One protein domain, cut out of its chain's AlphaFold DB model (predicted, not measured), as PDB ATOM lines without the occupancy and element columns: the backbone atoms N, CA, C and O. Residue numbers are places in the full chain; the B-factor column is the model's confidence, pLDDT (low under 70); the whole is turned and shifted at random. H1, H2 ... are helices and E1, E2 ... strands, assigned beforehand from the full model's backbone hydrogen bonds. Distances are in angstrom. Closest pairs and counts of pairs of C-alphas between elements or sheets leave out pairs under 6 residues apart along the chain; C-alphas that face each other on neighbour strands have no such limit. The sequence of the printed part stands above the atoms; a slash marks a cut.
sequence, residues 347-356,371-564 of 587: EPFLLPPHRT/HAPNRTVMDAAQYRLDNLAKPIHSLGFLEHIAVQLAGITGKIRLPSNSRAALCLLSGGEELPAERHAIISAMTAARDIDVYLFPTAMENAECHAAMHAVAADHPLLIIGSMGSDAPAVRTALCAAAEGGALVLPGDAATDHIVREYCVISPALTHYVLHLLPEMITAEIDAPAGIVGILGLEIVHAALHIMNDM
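This is residues 347 to 356 and 371 to 564 of the 587 residues of the protein "N(1)-alpha-phosphoribosyltransferase" of Selenomonas sp. oral taxon 136 (UniProt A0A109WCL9). A sheet of four parallel strands is the core of a three-layer body, with H3 and H8 over one face and H4 and H5 over the other; H6 stands up over the edge strand E4. Past one end of the strands sits a helical hairpin, H1 and H2, reached by the last part of H8. The printed part has 204 residues, with eight named helices and four named strands in the order H1 H2 E1 H3 E2 H4 E3 H5 E4 H6 H7 H8; the sheet runs E2 E1 E3 E4, and the class is mixed. The whole is compact, with a radius of gyration of the C-alphas of 16.4 A, and spans 50 by 33 by 28 A.

H1, residues 375 to 387, and H2, residues 397 to 409, form a helical hairpin, closest at the C-alphas of Met 378 and Gly 407, 4.9 A. H2 only grazes the sheet, with residues 401 to 409. E1, residues 420 to 426, H3, residues 433 to 444, and E2, residues 448 to 454, make a strand-helix-strand unit, two parallel neighbour strands with a helix between, its crossover right-handed; N 451 and O 422 are within hydrogen-bond range at 2.8 A. H4, residues 459 to 472, joins E2 to E3, residues 475 to 480, in a split unit with E1 between the strands, also right-handed; N 423 and O 477 are 2.8 A apart. E3, H5, residues 485 to 497, and E4, residues 501 to 504, make another right-handed unit, with N 503 and O 476 at 2.8 A. H5 touches H4 at a steep tilt of 40 degrees, the C-alphas of His 467 and Ala 494 being closest at 4.7 A. H6, residues 507 to 519, touches H5, closest at the C-alphas of Ala 485 and Ile 512, 6.1 A. H7, residues 521 to 526, only grazes the sheet, with residues 523 to 526. H8, residues 545 to 563, runs along the strands over E3 at a height over the sheet of 10.0 A; its residues 553 to 561 alone touch H2, about perpendicular at 86 degrees, closest at the C-alphas of Leu 398 and Ala 557, 4.5 A. In H1, H2, H3 and H5 every O i to N i+4 pair is within hydrogen-bond range, against 9 of 10 in H4, 8 of 9 in H6, 13 of 15 in H8 and 0 of 2 in H7, which has 2 of 3 O i to N i+3 pairs within range.

H1 begins at C-alpha 375 (137.924, -67.048, 75.426). H8 measures 27.7 A, H4 20.3 A, and E1 and E2 19.3 A each. H8 ends at C-alpha 563 (148.953, -51.413, 62.649).

The C-alphas of Ala 389 and Ala 456 are farthest apart, 51.2 A. Residues 357 to 370 are not printed, and C-alphas 356 and 371 are 21.1 A apart across the cut. The link from H7 to H8, 18 residues, is long. Residues 355 to 356, 428 and 483 have pLDDT under 70.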
ATOM      1  N   GLU A 347     130.459 -61.393  34.313       81.88
ATOM      2  CA  GLU A 347     130.825 -62.788  34.528       81.88
ATOM      3  C   GLU A 347     129.841 -63.422  35.519       81.88
ATOM      4  O   GLU A 347     129.412 -62.754  36.464       81.88
ATOM      5  N   PRO A 348     129.437 -64.682  35.297       86.38
ATOM      6  CA  PRO A 348     128.548 -65.359  36.224       86.38
ATOM      7  C   PRO A 348     129.230 -65.508  37.586       86.38
ATOM      8  O   PRO A 348     130.432 -65.767  37.666       86.38
ATOM      9  N   PHE A 349     128.445 -65.392  38.656       91.69
ATOM     10  CA  PHE A 349     128.914 -65.710  40.000       91.69
ATOM     11  C   PHE A 349     129.365 -67.171  40.110       91.69
ATOM     12  O   PHE A 349     128.938 -68.041  39.344       91.69
ATOM     13  N   LEU A 350     130.228 -67.436  41.088       92.00
ATOM     14  CA  LEU A 350     130.789 -68.755  41.329       92.00
ATOM     15  C   LEU A 350     129.691 -69.738  41.745       92.00
ATOM     16  O   LEU A 350     128.758 -69.400  42.478       92.00
ATOM     17  N   LEU A 351     129.838 -70.985  41.303       89.38
ATOM     18  CA  LEU A 351     129.023 -72.084  41.808       89.38
ATOM     19  C   LEU A 351     129.550 -72.546  43.175       89.38
ATOM     20  O   LEU A 351     130.761 -72.468  43.415       89.38
ATOM     21  N   PRO A 352     128.679 -73.058  44.063       87.31
ATOM     22  CA  PRO A 352     129.101 -73.569  45.357       87.31
ATOM     23  C   PRO A 352     130.108 -74.719  45.193       87.31
ATOM     24  O   PRO A 352     129.961 -75.546  44.288       87.31
ATOM     25  N   PRO A 353     131.138 -74.808  46.049       86.81
ATOM     26  CA  PRO A 353     132.107 -75.890  45.966       86.81
ATOM     27  C   PRO A 353     131.453 -77.237  46.308       86.81
ATOM     28  O   PRO A 353     130.866 -77.401  47.375       86.81
ATOM     29  N   HIS A 354     131.614 -78.243  45.444       74.50
ATOM     30  CA  HIS A 354     131.177 -79.606  45.750       74.50
ATOM     31  C   HIS A 354     132.178 -80.289  46.698       74.50
ATOM     32  O   HIS A 354     133.267 -80.696  46.285       74.50
ATOM     33  N   ARG A 355     131.809 -80.449  47.974       63.47
ATOM     34  CA  ARG A 355     132.513 -81.316  48.935       63.47
ATOM     35  C   ARG A 355     131.521 -82.209  49.673       63.47
ATOM     36  O   ARG A 355     130.534 -81.733  50.213       63.47
ATOM     37  N   THR A 356     131.823 -83.501  49.760       53.84
ATOM     38  CA  THR A 356     131.149 -84.423  50.685       53.84
ATOM     39  C   THR A 356     131.777 -84.290  52.073       53.84
ATOM     40  O   THR A 356     132.957 -84.612  52.236       53.84
ATOM     41  N   HIS A 371     131.032 -74.559  68.108       88.12
ATOM     42  CA  HIS A 371     131.910 -74.304  69.238       88.12
ATOM     43  C   HIS A 371     131.742 -72.877  69.778       88.12
ATOM     44  O   HIS A 371     131.410 -71.943  69.057       88.12
ATOM     45  N   ALA A 372     131.989 -72.680  71.072       91.81
ATOM     46  CA  ALA A 372     132.085 -71.329  71.617       91.81
ATOM     47  C   ALA A 372     133.405 -70.669  71.164       91.81
ATOM     48  O   ALA A 372     134.427 -71.362  71.094       91.81
ATOM     49  N   PRO A 373     133.435 -69.341  70.938       95.25
ATOM     50  CA  PRO A 373     134.677 -68.631  70.642       95.25
ATOM     51  C   PRO A 373     135.760 -68.858  71.704       95.25
ATOM     52  O   PRO A 373     135.481 -68.996  72.900       95.25
ATOM     53  N   ASN A 374     137.025 -68.839  71.280       97.31
ATOM     54  CA  ASN A 374     138.159 -69.059  72.168       97.31
ATOM     55  C   ASN A 374     138.350 -67.887  73.142       97.31
ATOM     56  O   ASN A 374     138.975 -66.874  72.820       97.31
ATOM     57  N   ARG A 375     137.870 -68.068  74.375       97.38
ATOM     58  CA  ARG A 375     137.924 -67.048  75.426       97.38
ATOM     59  C   ARG A 375     139.342 -66.594  75.774       97.38
ATOM     60  O   ARG A 375     139.564 -65.405  75.944       97.38
ATOM     61  N   THR A 376     140.315 -67.504  75.820       98.12
ATOM     62  CA  THR A 376     141.713 -67.145  76.116       98.12
ATOM     63  C   THR A 376     142.296 -66.219  75.049       98.12
ATOM     64  O   THR A 376     143.027 -65.283  75.372       98.12
ATOM     65  N   VAL A 377     141.957 -66.445  73.779       98.19
ATOM     66  CA  VAL A 377     142.392 -65.575  72.679       98.19
ATOM     67  C   VAL A 377     141.652 -64.237  72.705       98.19
ATOM     68  O   VAL A 377     142.284 -63.206  72.484       98.19
ATOM     69  N   MET A 378     140.355 -64.231  73.028       98.19
ATOM     70  CA  MET A 378     139.585 -62.996  73.225       98.19
ATOM     71  C   MET A 378     140.177 -62.131  74.342       98.19
ATOM     72  O   MET A 378     140.390 -60.941  74.134       98.19
ATOM     73  N   ASP A 379     140.509 -62.731  75.489       98.06
ATOM     74  CA  ASP A 379     141.118 -62.030  76.624       98.06
ATOM     75  C   ASP A 379     142.486 -61.437  76.237       98.06
ATOM     76  O   ASP A 379     142.795 -60.293  76.573       98.06
ATOM     77  N   ALA A 380     143.293 -62.171  75.462       97.94
ATOM     78  CA  ALA A 380     144.576 -61.680  74.957       97.94
ATOM     79  C   ALA A 380     144.418 -60.550  73.917       97.94
ATOM     80  O   ALA A 380     145.204 -59.597  73.911       97.94
ATOM     81  N   ALA A 381     143.404 -60.628  73.052       98.00
ATOM     82  CA  ALA A 381     143.076 -59.569  72.101       98.00
ATOM     83  C   ALA A 381     142.594 -58.301  72.817       98.00
ATOM     84  O   ALA A 381     143.096 -57.216  72.524       98.00
ATOM     85  N   GLN A 382     141.703 -58.437  73.807       97.56
ATOM     86  CA  GLN A 382     141.244 -57.324  74.636       97.56
ATOM     87  C   GLN A 382     142.409 -56.682  75.393       97.56
ATOM     88  O   GLN A 382     142.560 -55.463  75.358       97.56
ATOM     89  N   TYR A 383     143.291 -57.485  75.999       96.19
ATOM     90  CA  TYR A 383     144.477 -56.974  76.686       96.19
ATOM     91  C   TYR A 383     145.370 -56.145  75.754       96.19
ATOM     92  O   TYR A 383     145.849 -55.075  76.135       96.19
ATOM     93  N   ARG A 384     145.575 -56.598  74.509       96.00
ATOM     94  CA  ARG A 384     146.301 -55.808  73.508       96.00
ATOM     95  C   ARG A 384     145.567 -54.505  73.183       96.00
ATOM     96  O   ARG A 384     146.213 -53.463  73.194       96.00
ATOM     97  N   LEU A 385     144.261 -54.549  72.907       96.75
ATOM     98  CA  LEU A 385     143.449 -53.373  72.554       96.75
ATOM     99  C   LEU A 385     143.417 -52.316  73.662       96.75
ATOM    100  O   LEU A 385     143.479 -51.119  73.368       96.75
ATOM    101  N   ASP A 386     143.360 -52.743  74.922       95.69
ATOM    102  CA  ASP A 386     143.402 -51.852  76.085       95.69
ATOM    103  C   ASP A 386     144.752 -51.131  76.196       95.69
ATOM    104  O   ASP A 386     144.807 -49.985  76.649       95.69
ATOM    105  N   ASN A 387     145.827 -51.770  75.724       95.38
ATOM    106  CA  ASN A 387     147.192 -51.254  75.770       95.38
ATOM    107  C   ASN A 387     147.680 -50.608  74.466       95.38
ATOM    108  O   ASN A 387     148.807 -50.113  74.439       95.38
ATOM    109  N   LEU A 388     146.872 -50.571  73.400       96.81
ATOM    110  CA  LEU A 388     147.135 -49.711  72.240       96.81
ATOM    111  C   LEU A 388     147.185 -48.247  72.688       96.81
ATOM    112  O   LEU A 388     146.430 -47.873  73.580       96.81
ATOM    113  N   ALA A 389     148.041 -47.425  72.067       95.62
ATOM    114  CA  ALA A 389     148.247 -46.012  72.405       95.62
ATOM    115  C   ALA A 389     147.017 -45.134  72.076       95.62
ATOM    116  O   ALA A 389     147.038 -44.318  71.158       95.62
ATOM    117  N   LYS A 390     145.930 -45.352  72.819       95.12
ATOM    118  CA  LYS A 390     144.612 -44.721  72.728       95.12
ATOM    119  C   LYS A 390     143.883 -44.827  74.076       95.12
ATOM    120  O   LYS A 390     144.196 -45.709  74.880       95.12
ATOM    121  N   PRO A 391     142.833 -44.032  74.324       93.38
ATOM    122  CA  PRO A 391     141.916 -44.313  75.420       93.38
ATOM    123  C   PRO A 391     141.247 -45.687  75.280       93.38
ATOM    124  O   PRO A 391     140.855 -46.101  74.183       93.38
ATOM    125  N   ILE A 392     141.109 -46.400  76.401       91.62
ATOM    126  CA  ILE A 392     140.338 -47.650  76.473       91.62
ATOM    127  C   ILE A 392     138.925 -47.399  75.925       91.62
ATOM    128  O   ILE A 392     138.333 -46.371  76.250       91.62
ATOM    129  N   HIS A 393     138.400 -48.314  75.105       91.81
ATOM    130  CA  HIS A 393     137.071 -48.251  74.470       91.81
ATOM    131  C   HIS A 393     136.826 -47.063  73.521       91.81
ATOM    132  O   HIS A 393     135.693 -46.844  73.099       91.81
ATOM    133  N   SER A 394     137.843 -46.268  73.175       93.69
ATOM    134  CA  SER A 394     137.651 -45.090  72.310       93.69
ATOM    135  C   SER A 394     137.417 -45.410  70.835       93.69
ATOM    136  O   SER A 394     137.026 -44.513  70.090       93.69
ATOM    137  N   LEU A 395     137.628 -46.655  70.403       95.19
ATOM    138  CA  LEU A 395     137.328 -47.099  69.039       95.19
ATOM    139  C   LEU A 395     136.001 -47.871  68.936       95.19
ATOM    140  O   LEU A 395     135.665 -48.370  67.861       95.19
ATOM    141  N   GLY A 396     135.238 -47.950  70.034       94.44
ATOM    142  CA  GLY A 396     133.874 -48.470  70.057       94.44
ATOM    143  C   GLY A 396     133.742 -49.860  69.433       94.44
ATOM    144  O   GLY A 396     134.438 -50.801  69.817       94.44
ATOM    145  N   PHE A 397     132.854 -49.995  68.446       96.00
ATOM    146  CA  PHE A 397     132.582 -51.271  67.775       96.00
ATOM    147  C   PHE A 397     133.798 -51.897  67.085       96.00
ATOM    148  O   PHE A 397     133.837 -53.120  66.960       96.00
ATOM    149  N   LEU A 398     134.814 -51.118  66.701       97.38
ATOM    150  CA  LEU A 398     136.027 -51.682  66.099       97.38
ATOM    151  C   LEU A 398     136.782 -52.585  67.089       97.38
ATOM    152  O   LEU A 398     137.318 -53.618  66.695       97.38
ATOM    153  N   GLU A 399     136.786 -52.237  68.380       97.50
ATOM    154  CA  GLU A 399     137.405 -53.067  69.423       97.50
ATOM    155  C   GLU A 399     136.619 -54.370  69.610       97.50
ATOM    156  O   GLU A 399     137.207 -55.449  69.628       97.50
ATOM    157  N   HIS A 400     135.284 -54.282  69.664       97.00
ATOM    158  CA  HIS A 400     134.414 -55.452  69.799       97.00
ATOM    159  C   HIS A 400     134.579 -56.433  68.633       97.00
ATOM    160  O   HIS A 400     134.733 -57.631  68.866       97.00
ATOM    161  N   ILE A 401     134.610 -55.930  67.395       98.00
ATOM    162  CA  ILE A 401     134.795 -56.749  66.190       98.00
ATOM    163  C   ILE A 401     136.152 -57.457  66.222       98.00
ATOM    164  O   ILE A 401     136.225 -58.656  65.953       98.00
ATOM    165  N   ALA A 402     137.226 -56.753  66.593       97.94
ATOM    166  CA  ALA A 402     138.557 -57.349  66.685       97.94
ATOM    167  C   ALA A 402     138.616 -58.487  67.724       97.94
ATOM    168  O   ALA A 402     139.179 -59.546  67.441       97.94
ATOM    169  N   VAL A 403     137.994 -58.312  68.898       98.31
ATOM    170  CA  VAL A 403     137.909 -59.363  69.930       98.31
ATOM    171  C   VAL A 403     137.051 -60.538  69.465       98.31
ATOM    172  O   VAL A 403     137.451 -61.691  69.636       98.31
ATOM    173  N   GLN A 404     135.895 -60.264  68.855       97.94
ATOM    174  CA  GLN A 404     134.992 -61.288  68.329       97.94
ATOM    175  C   GLN A 404     135.699 -62.154  67.278       97.94
ATOM    176  O   GLN A 404     135.729 -63.378  67.408       97.94
ATOM    177  N   LEU A 405     136.351 -61.527  66.295       97.69
ATOM    178  CA  LEU A 405     137.138 -62.221  65.274       97.69
ATOM    179  C   LEU A 405     138.272 -63.042  65.877       97.69
ATOM    180  O   LEU A 405     138.504 -64.174  65.450       97.69
ATOM    181  N   ALA A 406     138.967 -62.506  66.879       97.88
ATOM    182  CA  ALA A 406     140.043 -63.228  67.538       97.88
ATOM    183  C   ALA A 406     139.539 -64.504  68.231       97.88
ATOM    184  O   ALA A 406     140.172 -65.556  68.126       97.88
ATOM    185  N   GLY A 407     138.374 -64.433  68.880       97.75
ATOM    186  CA  GLY A 407     137.718 -65.589  69.487       97.75
ATOM    187  C   GLY A 407     137.264 -66.630  68.467       97.75
ATOM    188  O   GLY A 407     137.546 -67.812  68.653       97.75
ATOM    189  N   ILE A 408     136.595 -66.193  67.398       96.81
ATOM    190  CA  ILE A 408     136.078 -67.065  66.331       96.81
ATOM    191  C   ILE A 408     137.220 -67.815  65.635       96.81
ATOM    192  O   ILE A 408     137.165 -69.026  65.456       96.81
ATOM    193  N   THR A 409     138.284 -67.099  65.274       95.25
ATOM    194  CA  THR A 409     139.382 -67.650  64.463       95.25
ATOM    195  C   THR A 409     140.512 -68.278  65.280       95.25
ATOM    196  O   THR A 409     141.428 -68.882  64.714       95.25
ATOM    197  N   GLY A 410     140.516 -68.074  66.601       96.00
ATOM    198  CA  GLY A 410     141.612 -68.466  67.486       96.00
ATOM    199  C   GLY A 410     142.915 -67.684  67.266       96.00
ATOM    200  O   GLY A 410     143.969 -68.112  67.740       96.00
ATOM    201  N   LYS A 411     142.881 -66.544  66.560       95.56
ATOM    202  CA  LYS A 411     144.059 -65.717  66.249       95.56
ATOM    203  C   LYS A 411     143.880 -64.297  66.775       95.56
ATOM    204  O   LYS A 411     143.006 -63.578  66.320       95.56
ATOM    205  N   ILE A 412     144.788 -63.840  67.643       95.69
ATOM    206  CA  ILE A 412     144.773 -62.461  68.180       95.69
ATOM    207  C   ILE A 412     144.780 -61.411  67.055       95.69
ATOM    208  O   ILE A 412     144.147 -60.369  67.174       95.69
ATOM    209  N   ARG A 413     145.510 -61.678  65.966       94.62
ATOM    210  CA  ARG A 413     145.602 -60.805  64.790       94.62
ATOM    211  C   ARG A 413     145.265 -61.588  63.533       94.62
ATOM    212  O   ARG A 413     145.979 -62.535  63.191       94.62
ATOM    213  N   LEU A 414     144.205 -61.175  62.849       93.88
ATOM    214  CA  LEU A 414     143.911 -61.606  61.485       93.88
ATOM    215  C   LEU A 414     144.633 -60.698  60.490       93.88
ATOM    216  O   LEU A 414     144.739 -59.508  60.765       93.88
ATOM    217  N   PRO A 415     145.109 -61.203  59.338       94.12
ATOM    218  CA  PRO A 415     145.661 -60.347  58.288       94.12
ATOM    219  C   PRO A 415     144.669 -59.256  57.866       94.12
ATOM    220  O   PRO A 415     143.485 -59.544  57.708       94.12
ATOM    221  N   SER A 416     145.130 -58.022  57.644       91.00
ATOM    222  CA  SER A 416     144.245 -56.909  57.253       91.00
ATOM    223  C   SER A 416     143.551 -57.124  55.901       91.00
ATOM    224  O   SER A 416     142.502 -56.545  55.659       91.00
ATOM    225  N   ASN A 417     144.104 -57.989  55.047       87.94
ATOM    226  CA  ASN A 417     143.539 -58.426  53.768       87.94
ATOM    227  C   ASN A 417     142.846 -59.801  53.868       87.94
ATOM    228  O   ASN A 417     142.920 -60.605  52.938       87.94
ATOM    229  N   SER A 418     142.265 -60.126  55.026       92.75
ATOM    230  CA  SER A 418     141.534 -61.383  55.205       92.75
ATOM    231  C   SER A 418     140.424 -61.497  54.161       92.75
ATOM    232  O   SER A 418     139.630 -60.575  54.003       92.75
ATOM    233  N   ARG A 419     140.385 -62.629  53.449       93.94
ATOM    234  CA  ARG A 419     139.420 -62.854  52.368       93.94
ATOM    235  C   ARG A 419     137.995 -62.873  52.905       93.94
ATOM    236  O   ARG A 419     137.744 -63.391  53.997       93.94
ATOM    237  N   ALA A 420     137.077 -62.367  52.096       97.50
ATOM    238  CA  ALA A 420     135.654 -62.416  52.365       97.50
ATOM    239  C   ALA A 420     134.915 -63.062  51.192       97.50
ATOM    240  O   ALA A 420     135.370 -62.984  50.051       97.50
ATOM    241  N   ALA A 421     133.766 -63.668  51.472       98.19
ATOM    242  CA  ALA A 421     132.869 -64.150  50.432       98.19
ATOM    243  C   ALA A 421     131.429 -63.702  50.688       98.19
ATOM    244  O   ALA A 421     130.975 -63.625  51.829       98.19
ATOM    245  N   LEU A 422     130.710 -63.421  49.607       97.88
ATOM    246  CA  LEU A 422     129.277 -63.197  49.580       97.88
ATOM    247  C   LEU A 422     128.585 -64.467  49.081       97.88
ATOM    248  O   LEU A 422     128.739 -64.861  47.925       97.88
ATOM    249  N   CYS A 423     127.776 -65.074  49.938       96.69
ATOM    250  CA  CYS A 423     126.934 -66.212  49.605       96.69
ATOM    251  C   CYS A 423     125.503 -65.719  49.362       96.69
ATOM    252  O   CYS A 423     124.788 -65.375  50.306       96.69
ATOM    253  N   LEU A 424     125.096 -65.668  48.091       94.38
ATOM    254  CA  LEU A 424     123.758 -65.261  47.665       94.38
ATOM    255  C   LEU A 424     122.837 -66.471  47.560       94.38
ATOM    256  O   LEU A 424     123.006 -67.312  46.679       94.38
ATOM    257  N   LEU A 425     121.834 -66.531  48.428       92.25
ATOM    258  CA  LEU A 425     120.795 -67.556  48.404       92.25
ATOM    259  C   LEU A 425     119.702 -67.148  47.401       92.25
ATOM    260  O   LEU A 425     119.109 -66.074  47.529       92.25
ATOM    261  N   SER A 426     119.443 -67.983  46.389       85.50
ATOM    262  CA  SER A 426     118.468 -67.707  45.321       85.50
ATOM    263  C   SER A 426     117.393 -68.786  45.210       85.50
ATOM    264  O   SER A 426     117.692 -69.959  44.996       85.50
ATOM    265  N   GLY A 427     116.128 -68.358  45.266       77.00
ATOM    266  CA  GLY A 427     114.934 -69.193  45.083       77.00
ATOM    267  C   GLY A 427     114.620 -69.601  43.641       77.00
ATOM    268  O   GLY A 427     113.502 -70.029  43.368       77.00
ATOM    269  N   GLY A 428     115.559 -69.421  42.707       69.31
ATOM    270  CA  GLY A 428     115.307 -69.525  41.263       69.31
ATOM    271  C   GLY A 428     114.872 -68.204  40.619       69.31
ATOM    272  O   GLY A 428     114.604 -68.161  39.420       69.31
ATOM    273  N   GLU A 429     114.827 -67.123  41.397       74.06
ATOM    274  CA  GLU A 429     114.656 -65.761  40.898       74.06
ATOM    275  C   GLU A 429     115.955 -65.282  40.242       74.06
ATOM    276  O   GLU A 429     117.048 -65.420  40.805       74.06
ATOM    277  N   GLU A 430     115.840 -64.695  39.052       77.56
ATOM    278  CA  GLU A 430     116.971 -64.041  38.403       77.56
ATOM    279  C   GLU A 430     117.256 -62.696  39.079       77.56
ATOM    280  O   GLU A 430     116.375 -61.847  39.226       77.56
ATOM    281  N   LEU A 431     118.514 -62.487  39.475       85.25
ATOM    282  CA  LEU A 431     118.991 -61.192  39.947       85.25
ATOM    283  C   LEU A 431     118.899 -60.178  38.792       85.25
ATOM    284  O   LEU A 431     119.524 -60.408  37.753       85.25
ATOM    285  N   PRO A 432     118.176 -59.048  38.954       88.44
ATOM    286  CA  PRO A 432     118.116 -58.013  37.929       88.44
ATOM    287  C   PRO A 432     119.513 -57.587  37.467       88.44
ATOM    288  O   PRO A 432     120.422 -57.442  38.290       88.44
ATOM    289  N   ALA A 433     119.678 -57.362  36.161       88.94
ATOM    290  CA  ALA A 433     120.982 -57.124  35.543       88.94
ATOM    291  C   ALA A 433     121.726 -55.929  36.166       88.94
ATOM    292  O   ALA A 433     122.935 -55.990  36.381       88.94
ATOM    293  N   GLU A 434     121.004 -54.868  36.524       88.88
ATOM    294  CA  GLU A 434     121.547 -53.692  37.201       88.88
ATOM    295  C   GLU A 434     122.080 -54.031  38.599       88.88
ATOM    296  O   GLU A 434     123.158 -53.576  38.974       88.88
ATOM    297  N   ARG A 435     121.367 -54.865  39.367       90.06
ATOM    298  CA  ARG A 435     121.811 -55.285  40.707       90.06
ATOM    299  C   ARG A 435     123.004 -56.228  40.629       90.06
ATOM    300  O   ARG A 435     123.926 -56.090  41.427       90.06
ATOM    301  N   HIS A 436     123.019 -57.127  39.646       91.75
ATOM    302  CA  HIS A 436     124.187 -57.953  39.345       91.75
ATOM    303  C   HIS A 436     125.403 -57.064  39.061       91.75
ATOM    304  O   HIS A 436     126.421 -57.204  39.730       91.75
ATOM    305  N   ALA A 437     125.274 -56.081  38.167       93.00
ATOM    306  CA  ALA A 437     126.367 -55.169  37.843       93.00
ATOM    307  C   ALA A 437     126.883 -54.390  39.066       93.00
ATOM    308  O   ALA A 437     128.096 -54.254  39.227       93.00
ATOM    309  N   ILE A 438     125.986 -53.908  39.937       93.56
ATOM    310  CA  ILE A 438     126.356 -53.217  41.183       93.56
ATOM    311  C   ILE A 438     127.146 -54.147  42.109       93.56
ATOM    312  O   ILE A 438     128.237 -53.776  42.541       93.56
ATOM    313  N   ILE A 439     126.623 -55.347  42.384       94.75
ATOM    314  CA  ILE A 439     127.279 -56.320  43.266       94.75
ATOM    315  C   ILE A 439     128.652 -56.677  42.704       94.75
ATOM    316  O   ILE A 439     129.635 -56.511  43.415       94.75
ATOM    317  N   SER A 440     128.745 -57.054  41.423       95.00
ATOM    318  CA  SER A 440     130.020 -57.378  40.773       95.00
ATOM    319  C   SER A 440     131.030 -56.233  40.855       95.00
ATOM    320  O   SER A 440     132.210 -56.476  41.095       95.00
ATOM    321  N   ALA A 441     130.596 -54.985  40.654       94.38
ATOM    322  CA  ALA A 441     131.489 -53.833  40.718       94.38
ATOM    323  C   ALA A 441     132.017 -53.591  42.139       94.38
ATOM    324  O   ALA A 441     133.210 -53.343  42.315       94.38
ATOM    325  N   MET A 442     131.145 -53.683  43.148       95.31
ATOM    326  CA  MET A 442     131.523 -53.487  44.549       95.31
ATOM    327  C   MET A 442     132.412 -54.627  45.069       95.31
ATOM    328  O   MET A 442     133.391 -54.362  45.765       95.31
ATOM    329  N   THR A 443     132.111 -55.883  44.721       95.94
ATOM    330  CA  THR A 443     132.855 -57.053  45.211       95.94
ATOM    331  C   THR A 443     134.212 -57.210  44.538       95.94
ATOM    332  O   THR A 443     135.203 -57.436  45.232       95.94
ATOM    333  N   ALA A 444     134.308 -56.991  43.221       93.19
ATOM    334  CA  ALA A 444     135.583 -57.054  42.504       93.19
ATOM    335  C   ALA A 444     136.592 -56.017  43.023       93.19
ATOM    336  O   ALA A 444     137.785 -56.294  43.127       93.19
ATOM    337  N   ALA A 445     136.123 -54.827  43.408       87.38
ATOM    338  CA  ALA A 445     136.974 -53.778  43.963       87.38
ATOM    339  C   ALA A 445     137.487 -54.060  45.388       87.38
ATOM    340  O   ALA A 445     138.282 -53.272  45.917       87.38
ATOM    341  N   ARG A 446     137.002 -55.129  46.025       91.12
ATOM    342  CA  ARG A 446     137.328 -55.529  47.399       91.12
ATOM    343  C   ARG A 446     137.803 -56.975  47.515       91.12
ATOM    344  O   ARG A 446     137.979 -57.439  48.634       91.12
ATOM    345  N   ASP A 447     138.040 -57.645  46.385       93.00
ATOM    346  CA  ASP A 447     138.461 -59.052  46.339       93.00
ATOM    347  C   ASP A 447     137.503 -59.969  47.129       93.00
ATOM    348  O   ASP A 447     137.919 -60.825  47.910       93.00
ATOM    349  N   ILE A 448     136.194 -59.726  46.974       96.50
ATOM    350  CA  ILE A 448     135.135 -60.521  47.601       96.50
ATOM    351  C   ILE A 448     134.637 -61.546  46.585       96.50
ATOM    352  O   ILE A 448     134.064 -61.181  45.554       96.50
ATOM    353  N   ASP A 449     134.792 -62.827  46.904       97.00
ATOM    354  CA  ASP A 449     134.241 -63.903  46.086       97.00
ATOM    355  C   ASP A 449     132.718 -63.946  46.210       97.00
ATOM    356  O   ASP A 449     132.172 -63.815  47.304       97.00
ATOM    357  N   VAL A 450     132.006 -64.141  45.099       96.56
ATOM    358  CA  VAL A 450     130.536 -64.208  45.101       96.56
ATOM    359  C   VAL A 450     130.090 -65.594  44.673       96.56
ATOM    360  O   VAL A 450     130.335 -65.998  43.538       96.56
ATOM    361  N   TYR A 451     129.407 -66.299  45.570       95.19
ATOM    362  CA  TYR A 451     128.851 -67.627  45.346       95.19
ATOM    363  C   TYR A 451     127.329 -67.567  45.265       95.19
ATOM    364  O   TYR A 451     126.675 -67.003  46.143       95.19
ATOM    365  N   LEU A 452     126.754 -68.195  44.239       92.75
ATOM    366  CA  LEU A 452     125.308 -68.316  44.078       92.75
ATOM    367  C   LEU A 452     124.833 -69.688  44.566       92.75
ATOM    368  O   LEU A 452     125.157 -70.709  43.968       92.75
ATOM    369  N   PHE A 453     124.027 -69.710  45.621       90.94
ATOM    370  CA  PHE A 453     123.467 -70.918  46.223       90.94
ATOM    371  C   PHE A 453     121.982 -71.059  45.852       90.94
ATOM    372  O   PHE A 453     121.157 -70.279  46.335       90.94
ATOM    373  N   PRO A 454     121.601 -72.043  45.018       87.38
ATOM    374  CA  PRO A 454     120.196 -72.328  44.744       87.38
ATOM    375  C   PRO A 454     119.503 -72.846  46.008       87.38
ATOM    376  O   PRO A 454     119.986 -73.798  46.613       87.38
ATOM    377  N   THR A 455     118.347 -72.306  46.392       78.00
ATOM    378  CA  THR A 455     117.616 -72.818  47.567       78.00
ATOM    379  C   THR A 455     116.949 -74.173  47.316       78.00
ATOM    380  O   THR A 455     116.585 -74.865  48.259       78.00
ATOM    381  N   ALA A 456     116.843 -74.597  46.051       81.50
ATOM    382  CA  ALA A 456     116.453 -75.960  45.685       81.50
ATOM    383  C   ALA A 456     117.518 -77.016  46.050       81.50
ATOM    384  O   ALA A 456     117.235 -78.211  45.980       81.50
ATOM    385  N   MET A 457     118.736 -76.588  46.399       81.12
ATOM    386  CA  MET A 457     119.802 -77.460  46.888       81.12
ATOM    387  C   MET A 457     119.383 -78.118  48.206       81.12
ATOM    388  O   MET A 457     118.841 -77.458  49.091       81.12
ATOM    389  N   GLU A 458     119.651 -79.417  48.364       85.25
ATOM    390  CA  GLU A 458     119.342 -80.107  49.617       85.25
ATOM    391  C   GLU A 458     120.107 -79.471  50.786       85.25
ATOM    392  O   GLU A 458     121.287 -79.135  50.659       85.25
ATOM    393  N   ASN A 459     119.470 -79.353  51.957       82.94
ATOM    394  CA  ASN A 459     120.074 -78.702  53.129       82.94
ATOM    395  C   ASN A 459     121.458 -79.268  53.485       82.94
ATOM    396  O   ASN A 459     122.339 -78.510  53.874       82.94
ATOM    397  N   ALA A 460     121.670 -80.581  53.337       85.31
ATOM    398  CA  ALA A 460     122.960 -81.216  53.612       85.31
ATOM    399  C   ALA A 460     124.055 -80.798  52.612       85.31
ATOM    400  O   ALA A 460     125.202 -80.586  53.007       85.31
ATOM    401  N   GLU A 461     123.706 -80.648  51.332       86.94
ATOM    402  CA  GLU A 461     124.626 -80.175  50.294       86.94
ATOM    403  C   GLU A 461     124.935 -78.683  50.480       86.94
ATOM    404  O   GLU A 461     126.104 -78.296  50.484       86.94
ATOM    405  N   CYS A 462     123.907 -77.866  50.735       88.19
ATOM    406  CA  CYS A 462     124.056 -76.440  51.030       88.19
ATOM    407  C   CYS A 462     124.958 -76.221  52.250       88.19
ATOM    408  O   CYS A 462     125.902 -75.432  52.198       88.19
ATOM    409  N   HIS A 463     124.729 -76.988  53.317       90.50
ATOM    410  CA  HIS A 463     125.559 -76.968  54.514       90.50
ATOM    411  C   HIS A 463     127.024 -77.307  54.207       90.50
ATOM    412  O   HIS A 463     127.927 -76.563  54.583       90.50
ATOM    413  N   ALA A 464     127.278 -78.408  53.492       89.88
ATOM    414  CA  ALA A 464     128.633 -78.842  53.159       89.88
ATOM    415  C   ALA A 464     129.392 -77.824  52.298       89.88
ATOM    416  O   ALA A 464     130.567 -77.543  52.555       89.88
ATOM    417  N   ALA A 465     128.721 -77.251  51.300       92.12
ATOM    418  CA  ALA A 465     129.301 -76.236  50.438       92.12
ATOM    419  C   ALA A 465     129.562 -74.926  51.200       92.12
ATOM    420  O   ALA A 465     130.656 -74.375  51.097       92.12
ATOM    421  N   MET A 466     128.613 -74.457  52.017       94.19
ATOM    422  CA  MET A 466     128.781 -73.247  52.828       94.19
ATOM    423  C   MET A 466     129.917 -73.396  53.847       94.19
ATOM    424  O   MET A 466     130.758 -72.507  53.959       94.19
ATOM    425  N   HIS A 467     130.003 -74.539  54.529       93.44
ATOM    426  CA  HIS A 467     131.106 -74.838  55.442       93.44
ATOM    427  C   HIS A 467     132.458 -74.826  54.708       93.44
ATOM    428  O   HIS A 467     133.462 -74.349  55.237       93.44
ATOM    429  N   ALA A 468     132.520 -75.343  53.475       92.81
ATOM    430  CA  ALA A 468     133.743 -75.298  52.676       92.81
ATOM    431  C   ALA A 468     134.146 -73.860  52.307       92.81
ATOM    432  O   ALA A 468     135.330 -73.541  52.376       92.81
ATOM    433  N   VAL A 469     133.183 -72.992  51.973       95.38
ATOM    434  CA  VAL A 469     133.454 -71.563  51.743       95.38
ATOM    435  C   VAL A 469     133.954 -70.899  53.032       95.38
ATOM    436  O   VAL A 469     134.972 -70.212  52.988       95.38
ATOM    437  N   ALA A 470     133.308 -71.153  54.174       94.50
ATOM    438  CA  ALA A 470     133.685 -70.613  55.486       94.50
ATOM    439  C   ALA A 470     135.106 -71.006  55.919       94.50
ATOM    440  O   ALA A 470     135.834 -70.193  56.481       94.50
ATOM    441  N   ALA A 471     135.535 -72.230  55.600       90.81
ATOM    442  CA  ALA A 471     136.883 -72.697  55.916       90.81
ATOM    443  C   ALA A 471     137.989 -71.891  55.200       90.81
ATOM    444  O   ALA A 471     139.089 -71.751  55.739       90.81
ATOM    445  N   ASP A 472     137.700 -71.354  54.010       91.38
ATOM    446  CA  ASP A 472     138.641 -70.557  53.211       91.38
ATOM    447  C   ASP A 472     138.454 -69.035  53.399       91.38
ATOM    448  O   ASP A 472     139.351 -68.256  53.060       91.38
ATOM    449  N   HIS A 473     137.313 -68.610  53.959       96.12
ATOM    450  CA  HIS A 473     136.919 -67.209  54.120       96.12
ATOM    451  C   HIS A 473     136.483 -66.937  55.568       96.12
ATOM    452  O   HIS A 473     135.350 -67.247  55.937       96.12
ATOM    453  N   PRO A 474     137.333 -66.306  56.401       95.94
ATOM    454  CA  PRO A 474     136.982 -65.997  57.789       95.94
ATOM    455  C   PRO A 474     135.856 -64.960  57.924       95.94
ATOM    456  O   PRO A 474     135.330 -64.779  59.021       95.94
ATOM    457  N   LEU A 475     135.516 -64.258  56.839       98.06
ATOM    458  CA  LEU A 475     134.453 -63.262  56.770       98.06
ATOM    459  C   LEU A 475     133.433 -63.703  55.717       98.06
ATOM    460  O   LEU A 475     133.777 -63.850  54.545       98.06
ATOM    461  N   LEU A 476     132.180 -63.889  56.117       98.12
ATOM    462  CA  LEU A 476     131.104 -64.276  55.211       98.12
ATOM    463  C   LEU A 476     129.966 -63.277  55.257       98.12
ATOM    464  O   LEU A 476     129.491 -62.909  56.325       98.12
ATOM    465  N   ILE A 477     129.478 -62.891  54.087       98.31
ATOM    466  CA  ILE A 477     128.216 -62.184  53.937       98.31
ATOM    467  C   ILE A 477     127.178 -63.200  53.482       98.31
ATOM    468  O   ILE A 477     127.366 -63.864  52.463       98.31
ATOM    469  N   ILE A 478     126.065 -63.294  54.202       96.94
ATOM    470  CA  ILE A 478     124.901 -64.057  53.742       96.94
ATOM    471  C   ILE A 478     123.890 -63.046  53.222       96.94
ATOM    472  O   ILE A 478     123.418 -62.206  53.982       96.94
ATOM    473  N   GLY A 479     123.590 -63.107  51.929       93.56
ATOM    474  CA  GLY A 479     122.531 -62.320  51.306       93.56
ATOM    475  C   GLY A 479     121.454 -63.235  50.745       93.56
ATOM    476  O   GLY A 479     121.733 -64.375  50.368       93.56
ATOM    477  N   SER A 480     120.225 -62.737  50.658       87.75
ATOM    478  CA  SER A 480     119.115 -63.505  50.097       87.75
ATOM    479  C   SER A 480     118.375 -62.705  49.031       87.75
ATOM    480  O   SER A 480     118.105 -61.515  49.195       87.75
ATOM    481  N   MET A 481     118.039 -63.370  47.925       81.81
ATOM    482  CA  MET A 481     117.211 -62.797  46.857       81.81
ATOM    483  C   MET A 481     115.712 -62.848  47.173       81.81
ATOM    484  O   MET A 481     114.950 -62.083  46.593       81.81
ATOM    485  N   GLY A 482     115.321 -63.675  48.150       73.69
ATOM    486  CA  GLY A 482     113.949 -63.820  48.641       73.69
ATOM    487  C   GLY A 482     113.895 -64.110  50.146       73.69
ATOM    488  O   GLY A 482     114.864 -63.898  50.872       73.69
ATOM    489  N   SER A 483     112.768 -64.617  50.646       67.25
ATOM    490  CA  SER A 483     112.563 -64.898  52.078       67.25
ATOM    491  C   SER A 483     112.670 -66.394  52.411       67.25
ATOM    492  O   SER A 483     111.718 -66.987  52.925       67.25
ATOM    493  N   ASP A 484     113.805 -67.028  52.102       82.31
ATOM    494  CA  ASP A 484     114.035 -68.447  52.416       82.31
ATOM    495  C   ASP A 484     114.731 -68.610  53.776       82.31
ATOM    496  O   ASP A 484     115.953 -68.744  53.891       82.31
ATOM    497  N   ALA A 485     113.930 -68.553  54.842       88.88
ATOM    498  CA  ALA A 485     114.435 -68.684  56.205       88.88
ATOM    499  C   ALA A 485     115.159 -70.020  56.477       88.88
ATOM    500  O   ALA A 485     116.201 -69.980  57.135       88.88
ATOM    501  N   PRO A 486     114.679 -71.191  56.005       89.75
ATOM    502  CA  PRO A 486     115.431 -72.441  56.104       89.75
ATOM    503  C   PRO A 486     116.842 -72.357  55.513       89.75
ATOM    504  O   PRO A 486     117.798 -72.698  56.212       89.75
ATOM    505  N   ALA A 487     116.988 -71.845  54.286       89.94
ATOM    506  CA  ALA A 487     118.291 -71.744  53.629       89.94
ATOM    507  C   ALA A 487     119.253 -70.814  54.389       89.94
ATOM    508  O   ALA A 487     120.409 -71.174  54.616       89.94
ATOM    509  N   VAL A 488     118.767 -69.657  54.856       93.62
ATOM    510  CA  VAL A 488     119.560 -68.715  55.671       93.62
ATOM    511  C   VAL A 488     120.033 -69.366  56.974       93.62
ATOM    512  O   VAL A 488     121.191 -69.208  57.354       93.62
ATOM    513  N   ARG A 489     119.169 -70.129  57.655       93.81
ATOM    514  CA  ARG A 489     119.523 -70.824  58.907       93.81
ATOM    515  C   ARG A 489     120.585 -71.894  58.680       93.81
ATOM    516  O   ARG A 489     121.549 -71.955  59.437       93.81
ATOM    517  N   THR A 490     120.433 -72.704  57.633       92.50
ATOM    518  CA  THR A 490     121.428 -73.717  57.256       92.50
ATOM    519  C   THR A 490     122.770 -73.074  56.912       92.50
ATOM    520  O   THR A 490     123.802 -73.533  57.400       92.50
ATOM    521  N   ALA A 491     122.758 -71.985  56.138       94.06
ATOM    522  CA  ALA A 491     123.962 -71.244  55.787       94.06
ATOM    523  C   ALA A 491     124.670 -70.664  57.025       94.06
ATOM    524  O   ALA A 491     125.884 -70.804  57.167       94.06
ATOM    525  N   LEU A 492     123.914 -70.066  57.950       95.88
ATOM    526  CA  LEU A 492     124.447 -69.510  59.192       95.88
ATOM    527  C   LEU A 492     125.097 -70.582  60.079       95.88
ATOM    528  O   LEU A 492     126.202 -70.367  60.573       95.88
ATOM    529  N   CYS A 493     124.446 -71.735  60.266       95.12
ATOM    530  CA  CYS A 493     125.025 -72.835  61.041       95.12
ATOM    531  C   CYS A 493     126.332 -73.342  60.426       95.12
ATOM    532  O   CYS A 493     127.329 -73.449  61.137       95.12
ATOM    533  N   ALA A 494     126.345 -73.571  59.111       94.50
ATOM    534  CA  ALA A 494     127.526 -74.041  58.393       94.50
ATOM    535  C   ALA A 494     128.696 -73.050  58.473       94.50
ATOM    536  O   ALA A 494     129.850 -73.448  58.627       94.50
ATOM    537  N   ALA A 495     128.400 -71.751  58.376       95.38
ATOM    538  CA  ALA A 495     129.391 -70.693  58.499       95.38
ATOM    539  C   ALA A 495     129.988 -70.608  59.913       95.38
ATOM    540  O   ALA A 495     131.203 -70.474  60.061       95.38
ATOM    541  N   ALA A 496     129.146 -70.728  60.946       95.00
ATOM    542  CA  ALA A 496     129.586 -70.729  62.337       95.00
ATOM    543  C   ALA A 496     130.430 -71.971  62.675       95.00
ATOM    544  O   ALA A 496     131.489 -71.839  63.289       95.00
ATOM    545  N   GLU A 497     130.014 -73.160  62.222       93.69
ATOM    546  CA  GLU A 497     130.796 -74.402  62.351       93.69
ATOM    547  C   GLU A 497     132.150 -74.290  61.631       93.69
ATOM    548  O   GLU A 497     133.181 -74.683  62.173       93.69
ATOM    549  N   GLY A 498     132.176 -73.649  60.456       92.50
ATOM    550  CA  GLY A 498     133.400 -73.361  59.707       92.50
ATOM    551  C   GLY A 498     134.308 -72.287  60.323       92.50
ATOM    552  O   GLY A 498     135.396 -72.047  59.800       92.50
ATOM    553  N   GLY A 499     133.902 -71.641  61.423       93.94
ATOM    554  CA  GLY A 499     134.713 -70.638  62.113       93.94
ATOM    555  C   GLY A 499     134.772 -69.278  61.411       93.94
ATOM    556  O   GLY A 499     135.781 -68.581  61.532       93.94
ATOM    557  N   ALA A 500     133.724 -68.894  60.677       96.56
ATOM    558  CA  ALA A 500     133.635 -67.597  60.007       96.56
ATOM    559  C   ALA A 500     132.740 -66.606  60.769       96.56
ATOM    560  O   ALA A 500     131.710 -66.978  61.329       96.56
ATOM    561  N   LEU A 501     133.109 -65.321  60.752       98.00
ATOM    562  CA  LEU A 501     132.212 -64.242  61.164       98.00
ATOM    563  C   LEU A 501     131.206 -63.973  60.044       98.00
ATOM    564  O   LEU A 501     131.591 -63.691  58.909       98.00
ATOM    565  N   VAL A 502     129.924 -64.012  60.383       98.25
ATOM    566  CA  VAL A 502     128.804 -63.826  59.465       98.25
ATOM    567  C   VAL A 502     128.243 -62.414  59.576       98.25
ATOM    568  O   VAL A 502     127.826 -61.970  60.644       98.25
ATOM    569  N   LEU A 503     128.177 -61.725  58.443       98.12
ATOM    570  CA  LEU A 503     127.508 -60.448  58.257       98.12
ATOM    571  C   LEU A 503     126.176 -60.723  57.542       98.12
ATOM    572  O   LEU A 503     126.183 -61.113  56.370       98.12
ATOM    573  N   PRO A 504     125.019 -60.530  58.198       96.38
ATOM    574  CA  PRO A 504     123.740 -60.535  57.508       96.38
ATOM    575  C   PRO A 504     123.724 -59.386  56.499       96.38
ATOM    576  O   PRO A 504     123.918 -58.219  56.840       96.38
ATOM    577  N   GLY A 505     123.579 -59.736  55.229       94.69
ATOM    578  CA  GLY A 505     123.942 -58.865  54.125       94.69
ATOM    579  C   GLY A 505     122.860 -57.877  53.689       94.69
ATOM    580  O   GLY A 505     123.129 -57.010  52.859       94.69
ATOM    581  N   ASP A 506     121.658 -57.995  54.242       93.06
ATOM    582  CA  ASP A 506     120.492 -57.150  53.990       93.06
ATOM    583  C   ASP A 506     119.486 -57.272  55.151       93.06
ATOM    584  O   ASP A 506     119.612 -58.147  56.012       93.06
ATOM    585  N   ALA A 507     118.485 -56.386  55.196       92.44
ATOM    586  CA  ALA A 507     117.524 -56.315  56.303       92.44
ATOM    587  C   ALA A 507     116.669 -57.588  56.457       92.44
ATOM    588  O   ALA A 507     116.344 -57.980  57.579       92.44
ATOM    589  N   ALA A 508     116.319 -58.246  55.347       92.00
ATOM    590  CA  ALA A 508     115.533 -59.478  55.370       92.00
ATOM    591  C   ALA A 508     116.337 -60.630  55.988       92.00
ATOM    592  O   ALA A 508     115.842 -61.338  56.869       92.00
ATOM    593  N   THR A 509     117.596 -60.776  55.573       94.38
ATOM    594  CA  THR A 509     118.507 -61.774  56.135       94.38
ATOM    595  C   THR A 509     118.797 -61.486  57.606       94.38
ATOM    596  O   THR A 509     118.716 -62.393  58.433       94.38
ATOM    597  N   ASP A 510     119.062 -60.225  57.965       94.88
ATOM    598  CA  ASP A 510     119.312 -59.812  59.352       94.88
ATOM    599  C   ASP A 510     118.140 -60.163  60.278       94.88
ATOM    600  O   ASP A 510     118.345 -60.710  61.362       94.88
ATOM    601  N   HIS A 511     116.905 -59.941  59.823       94.31
ATOM    602  CA  HIS A 511     115.705 -60.303  60.571       94.31
ATOM    603  C   HIS A 511     115.630 -61.811  60.865       94.31
ATOM    604  O   HIS A 511     115.472 -62.202  62.023       94.31
ATOM    605  N   ILE A 512     115.825 -62.657  59.846       95.00
ATOM    606  CA  ILE A 512     115.820 -64.122  59.996       95.00
ATOM    607  C   ILE A 512     116.919 -64.579  60.961       95.00
ATOM    608  O   ILE A 512     116.684 -65.439  61.815       95.00
ATOM    609  N   VAL A 513     118.121 -64.009  60.831       95.75
ATOM    610  CA  VAL A 513     119.266 -64.344  61.683       95.75
ATOM    611  C   VAL A 513     118.987 -63.966  63.138       95.75
ATOM    612  O   VAL A 513     119.206 -64.791  64.022       95.75
ATOM    613  N   ARG A 514     118.434 -62.775  63.407       95.81
ATOM    614  CA  ARG A 514     118.064 -62.350  64.770       95.81
ATOM    615  C   ARG A 514     117.053 -63.293  65.411       95.81
ATOM    616  O   ARG A 514     117.261 -63.717  66.546       95.81
ATOM    617  N   GLU A 515     115.986 -63.646  64.694       95.44
ATOM    618  CA  GLU A 515     114.990 -64.601  65.193       95.44
ATOM    619  C   GLU A 515     115.617 -65.960  65.508       95.44
ATOM    620  O   GLU A 515     115.299 -66.585  66.521       95.44
ATOM    621  N   TYR A 516     116.538 -66.419  64.660       94.75
ATOM    622  CA  TYR A 516     117.172 -67.713  64.853       94.75
ATOM    623  C   TYR A 516     118.202 -67.718  65.988       94.75
ATOM    624  O   TYR A 516     118.254 -68.690  66.739       94.75
ATOM    625  N   CYS A 517     118.946 -66.630  66.199       95.12
ATOM    626  CA  CYS A 517     119.855 -66.478  67.341       95.12
ATOM    627  C   CYS A 517     119.118 -66.507  68.693       95.12
ATOM    628  O   CYS A 517     119.690 -66.949  69.686       95.12
ATOM    629  N   VAL A 518     117.836 -66.118  68.753       94.81
ATOM    630  CA  VAL A 518     117.011 -66.302  69.968       94.81
ATOM    631  C   VAL A 518     116.778 -67.788  70.263       94.81
ATOM    632  O   VAL A 518     116.766 -68.196  71.423       94.81
ATOM    633  N   ILE A 519     116.610 -68.603  69.219       91.50
ATOM    634  CA  ILE A 519     116.386 -70.052  69.328       91.50
ATOM    635  C   ILE A 519     117.708 -70.793  69.581       91.50
ATOM    636  O   ILE A 519     117.732 -71.764  70.336       91.50
ATOM    637  N   SER A 520     118.806 -70.326  68.981       90.75
ATOM    638  CA  SER A 520     120.153 -70.890  69.116       90.75
ATOM    639  C   SER A 520     121.157 -69.813  69.558       90.75
ATOM    640  O   SER A 520     121.882 -69.250  68.731       90.75
ATOM    641  N   PRO A 521     121.241 -69.516  70.872       91.56
ATOM    642  CA  PRO A 521     122.067 -68.422  71.389       91.56
ATOM    643  C   PRO A 521     123.560 -68.532  71.070       91.56
ATOM    644  O   PRO A 521     124.230 -67.504  70.989       91.56
ATOM    645  N   ALA A 522     124.074 -69.748  70.849       91.44
ATOM    646  CA  ALA A 522     125.473 -69.990  70.494       91.44
ATOM    647  C   ALA A 522     125.888 -69.270  69.196       91.44
ATOM    648  O   ALA A 522     127.021 -68.799  69.091       91.44
ATOM    649  N   LEU A 523     124.957 -69.108  68.247       94.88
ATOM    650  CA  LEU A 523     125.202 -68.423  66.974       94.88
ATOM    651  C   LEU A 523     125.432 -66.920  67.132       94.88
ATOM    652  O   LEU A 523     126.115 -66.329  66.303       94.88
ATOM    653  N   THR A 524     124.929 -66.303  68.206       94.81
ATOM    654  CA  THR A 524     125.074 -64.855  68.453       94.81
ATOM    655  C   THR A 524     126.539 -64.416  68.420       94.81
ATOM    656  O   THR A 524     126.855 -63.310  67.998       94.81
ATOM    657  N   HIS A 525     127.457 -65.294  68.826       95.25
ATOM    658  CA  HIS A 525     128.885 -65.004  68.823       95.25
ATOM    659  C   HIS A 525     129.516 -64.937  67.432       95.25
ATOM    660  O   HIS A 525     130.581 -64.340  67.295       95.25
ATOM    661  N   TYR A 526     128.876 -65.522  66.424       97.56
ATOM    662  CA  TYR A 526     129.364 -65.607  65.048       97.56
ATOM    663  C   TYR A 526     128.716 -64.583  64.127       97.56
ATOM    664  O   TYR A 526     129.052 -64.537  62.950       97.56
ATOM    665  N   VAL A 527     127.798 -63.761  64.634       97.69
ATOM    666  CA  VAL A 527     127.055 -62.802  63.821       97.69
ATOM    667  C   VAL A 527     127.485 -61.381  64.157       97.69
ATOM    668  O   VAL A 527     127.615 -61.013  65.325       97.69
ATOM    669  N   LEU A 528     127.675 -60.571  63.117       97.56
ATOM    670  CA  LEU A 528     127.851 -59.130  63.213       97.56
ATOM    671  C   LEU A 528     126.633 -58.428  62.612       97.56
ATOM    672  O   LEU A 528     126.534 -58.253  61.399       97.56
ATOM    673  N   HIS A 529     125.707 -58.013  63.468       96.38
ATOM    674  CA  HIS A 529     124.528 -57.272  63.041       96.38
ATOM    675  C   HIS A 529     124.887 -55.830  62.648       96.38
ATOM    676  O   HIS A 529     125.390 -55.054  63.460       96.38
ATOM    677  N   LEU A 530     124.613 -55.456  61.394       94.81
ATOM    678  CA  LEU A 530     124.981 -54.143  60.843       94.81
ATOM    679  C   LEU A 530     123.851 -53.115  60.962       94.81
ATOM    680  O   LEU A 530     124.101 -51.963  61.328       94.81
ATOM    681  N   LEU A 531     122.612 -53.520  60.665       89.12
ATOM    682  CA  LEU A 531     121.433 -52.654  60.687       89.12
ATOM    683  C   LEU A 531     120.574 -52.919  61.929       89.12
ATOM    684  O   LEU A 531     120.388 -54.073  62.310       89.12
ATOM    685  N   PRO A 532     120.011 -51.880  62.567       85.50
ATOM    686  CA  PRO A 532     120.383 -50.463  62.482       85.50
ATOM    687  C   PRO A 532     121.576 -50.123  63.404       85.50
ATOM    688  O   PRO A 532     121.771 -48.967  63.778       85.50
ATOM    689  N   GLU A 533     122.305 -51.124  63.908       87.81
ATOM    690  CA  GLU A 533     123.270 -50.968  65.004       87.81
ATOM    691  C   GLU A 533     124.457 -50.078  64.627       87.81
ATOM    692  O   GLU A 533     124.710 -49.102  65.336       87.81
ATOM    693  N   MET A 534     125.101 -50.361  63.491       94.69
ATOM    694  CA  MET A 534     126.343 -49.719  63.049       94.69
ATOM    695  C   MET A 534     126.170 -48.844  61.809       94.69
ATOM    696  O   MET A 534     126.781 -47.779  61.726       94.69
ATOM    697  N   ILE A 535     125.338 -49.271  60.856       94.31
ATOM    698  CA  ILE A 535     124.986 -48.492  59.666       94.31
ATOM    699  C   ILE A 535     123.610 -47.871  59.915       94.31
ATOM    700  O   ILE A 535     122.621 -48.577  60.101       94.31
ATOM    701  N   THR A 536     123.542 -46.540  59.925       89.81
ATOM    702  CA  THR A 536     122.306 -45.782  60.195       89.81
ATOM    703  C   THR A 536     121.789 -45.056  58.958       89.81
ATOM    704  O   THR A 536     120.971 -44.152  59.068       89.81
ATOM    705  N   ALA A 537     122.273 -45.452  57.779       82.88
ATOM    706  CA  ALA A 537     122.067 -44.761  56.515       82.88
ATOM    707  C   ALA A 537     120.697 -45.012  55.843       82.88
ATOM    708  O   ALA A 537     120.618 -44.871  54.627       82.88
ATOM    709  N   GLU A 538     119.653 -45.403  56.592       87.62
ATOM    710  CA  GLU A 538     118.290 -45.682  56.077       87.62
ATOM    711  C   GLU A 538     118.286 -46.443  54.733       87.62
ATOM    712  O   GLU A 538     117.537 -46.146  53.796       87.62
ATOM    713  N   ILE A 539     119.200 -47.410  54.632       88.19
ATOM    714  CA  ILE A 539     119.448 -48.178  53.422       88.19
ATOM    715  C   ILE A 539     118.433 -49.313  53.309       88.19
ATOM    716  O   ILE A 539     118.237 -50.087  54.245       88.19
ATOM    717  N   ASP A 540     117.833 -49.424  52.130       89.00
ATOM    718  CA  ASP A 540     117.019 -50.557  51.708       89.00
ATOM    719  C   ASP A 540     117.650 -51.142  50.442       89.00
ATOM    720  O   ASP A 540     117.382 -50.715  49.312       89.00
ATOM    721  N   ALA A 541     118.595 -52.056  50.668       88.12
ATOM    722  CA  ALA A 541     119.370 -52.719  49.632       88.12
ATOM    723  C   ALA A 541     119.369 -54.238  49.876       88.12
ATOM    724  O   ALA A 541     119.893 -54.682  50.902       88.12
ATOM    725  N   PRO A 542     118.787 -55.039  48.962       87.88
ATOM    726  CA  PRO A 542     118.767 -56.493  49.081       87.88
ATOM    727  C   PRO A 542     120.105 -57.107  48.642       87.88
ATOM    728  O   PRO A 542     121.022 -56.401  48.213       87.88
ATOM    729  N   ALA A 543     120.171 -58.439  48.657       89.56
ATOM    730  CA  ALA A 543     121.214 -59.208  47.982       89.56
ATOM    731  C   ALA A 543     122.630 -58.929  48.507       89.56
ATOM    732  O   ALA A 543     123.584 -58.804  47.741       89.56
ATOM    733  N   GLY A 544     122.782 -58.815  49.826       92.75
ATOM    734  CA  GLY A 544     124.110 -58.744  50.434       92.75
ATOM    735  C   GLY A 544     124.814 -57.384  50.397       92.75
ATOM    736  O   GLY A 544     125.906 -57.260  50.954       92.75
ATOM    737  N   ILE A 545     124.219 -56.357  49.779       94.69
ATOM    738  CA  ILE A 545     124.852 -55.040  49.579       94.69
ATOM    739  C   ILE A 545     125.232 -54.368  50.902       94.69
ATOM    740  O   ILE A 545     126.302 -53.764  51.008       94.69
ATOM    741  N   VAL A 546     124.396 -54.500  51.931       95.44
ATOM    742  CA  VAL A 546     124.689 -53.951  53.262       95.44
ATOM    743  C   VAL A 546     125.878 -54.673  53.889       95.44
ATOM    744  O   VAL A 546     126.724 -54.028  54.501       95.44
ATOM    745  N   GLY A 547     125.991 -55.987  53.688       96.56
ATOM    746  CA  GLY A 547     127.146 -56.767  54.132       96.56
ATOM    747  C   GLY A 547     128.443 -56.339  53.448       96.56
ATOM    748  O   GLY A 547     129.461 -56.199  54.124       96.56
ATOM    749  N   ILE A 548     128.398 -56.047  52.141       97.50
ATOM    750  CA  ILE A 548     129.556 -55.520  51.397       97.50
ATOM    751  C   ILE A 548     130.011 -54.183  51.996       97.50
ATOM    752  O   ILE A 548     131.197 -53.997  52.251       97.50
ATOM    753  N   LEU A 549     129.075 -53.272  52.283       96.44
ATOM    754  CA  LEU A 549     129.379 -52.009  52.966       96.44
ATOM    755  C   LEU A 549     129.919 -52.247  54.388       96.44
ATOM    756  O   LEU A 549     130.855 -51.579  54.820       96.44
ATOM    757  N   GLY A 550     129.350 -53.208  55.117       96.50
ATOM    758  CA  GLY A 550     129.746 -53.558  56.482       96.50
ATOM    759  C   GLY A 550     131.166 -54.107  56.604       96.50
ATOM    760  O   GLY A 550     131.806 -53.895  57.636       96.50
ATOM    761  N   LEU A 551     131.704 -54.738  55.554       97.31
ATOM    762  CA  LEU A 551     133.100 -55.187  55.538       97.31
ATOM    763  C   LEU A 551     134.097 -54.037  55.706       97.31
ATOM    764  O   LEU A 551     135.156 -54.247  56.287       97.31
ATOM    765  N   GLU A 552     133.755 -52.814  55.295       97.19
ATOM    766  CA  GLU A 552     134.604 -51.637  55.521       97.19
ATOM    767  C   GLU A 552     134.804 -51.360  57.027       97.19
ATOM    768  O   GLU A 552     135.882 -50.966  57.471       97.19
ATOM    769  N   ILE A 553     133.799 -51.649  57.861       97.69
ATOM    770  CA  ILE A 553     133.915 -51.541  59.325       97.69
ATOM    771  C   ILE A 553     134.846 -52.641  59.859       97.69
ATOM    772  O   ILE A 553     135.700 -52.385  60.711       97.69
ATOM    773  N   VAL A 554     134.717 -53.863  59.333       98.00
ATOM    774  CA  VAL A 554     135.540 -55.012  59.735       98.00
ATOM    775  C   VAL A 554     137.008 -54.813  59.354       98.00
ATOM    776  O   VAL A 554     137.894 -54.998  60.186       98.00
ATOM    777  N   HIS A 555     137.290 -54.380  58.125       97.25
ATOM    778  CA  HIS A 555     138.652 -54.116  57.664       97.25
ATOM    779  C   HIS A 555     139.312 -52.972  58.440       97.25
ATOM    780  O   HIS A 555     140.485 -53.084  58.809       97.25
ATOM    781  N   ALA A 556     138.564 -51.916  58.778       97.38
ATOM    782  CA  ALA A 556     139.067 -50.874  59.668       97.38
ATOM    783  C   ALA A 556     139.453 -51.441  61.049       97.38
ATOM    784  O   ALA A 556     140.526 -51.118  61.561       97.38
ATOM    785  N   ALA A 557     138.644 -52.338  61.626       97.88
ATOM    786  CA  ALA A 557     138.968 -53.006  62.890       97.88
ATOM    787  C   ALA A 557     140.252 -53.856  62.804       97.88
ATOM    788  O   ALA A 557     141.077 -53.825  63.722       97.88
ATOM    789  N   LEU A 558     140.466 -54.570  61.691       97.69
ATOM    790  CA  LEU A 558     141.695 -55.338  61.459       97.69
ATOM    791  C   LEU A 558     142.929 -54.430  61.386       97.69
ATOM    792  O   LEU A 558     143.934 -54.712  62.038       97.69
ATOM    793  N   HIS A 559     142.848 -53.316  60.651       97.50
ATOM    794  CA  HIS A 559     143.939 -52.341  60.578       97.50
ATOM    795  C   HIS A 559     144.260 -51.725  61.940       97.50
ATOM    796  O   HIS A 559     145.427 -51.650  62.311       97.50
ATOM    797  N   ILE A 560     143.248 -51.353  62.727       96.31
ATOM    798  CA  ILE A 560     143.440 -50.881  64.105       96.31
ATOM    799  C   ILE A 560     144.220 -51.909  64.933       96.31
ATOM    800  O   ILE A 560     145.208 -51.569  65.583       96.31
ATOM    801  N   MET A 561     143.805 -53.175  64.897       96.81
ATOM    802  CA  MET A 561     144.420 -54.232  65.700       96.81
ATOM    803  C   MET A 561     145.870 -54.539  65.278       96.81
ATOM    804  O   MET A 561     146.734 -54.848  66.119       96.81
ATOM    805  N   ASN A 562     146.148 -54.449  63.977       97.25
ATOM    806  CA  ASN A 562     147.423 -54.837  63.379       97.25
ATOM    807  C   ASN A 562     148.462 -53.718  63.356       97.25
ATOM    808  O   ASN A 562     149.626 -53.981  63.668       97.25
ATOM    809  N   ASP A 563     148.045 -52.502  63.009       97.44
ATOM    810  CA  ASP A 563     148.953 -51.413  62.649       97.44
ATOM    811  C   ASP A 563     149.236 -50.485  63.835       97.44
ATOM    812  O   ASP A 563     150.292 -49.850  63.891       97.44
ATOM    813  N   MET A 564     148.320 -50.410  64.808       97.88
ATOM    814  CA  MET A 564     148.552 -49.614  66.007       97.88
ATOM    815  C   MET A 564     149.589 -50.259  66.929       97.88
ATOM    816  O   MET A 564     149.692 -51.485  67.074       97.88
TER     817      MET A 564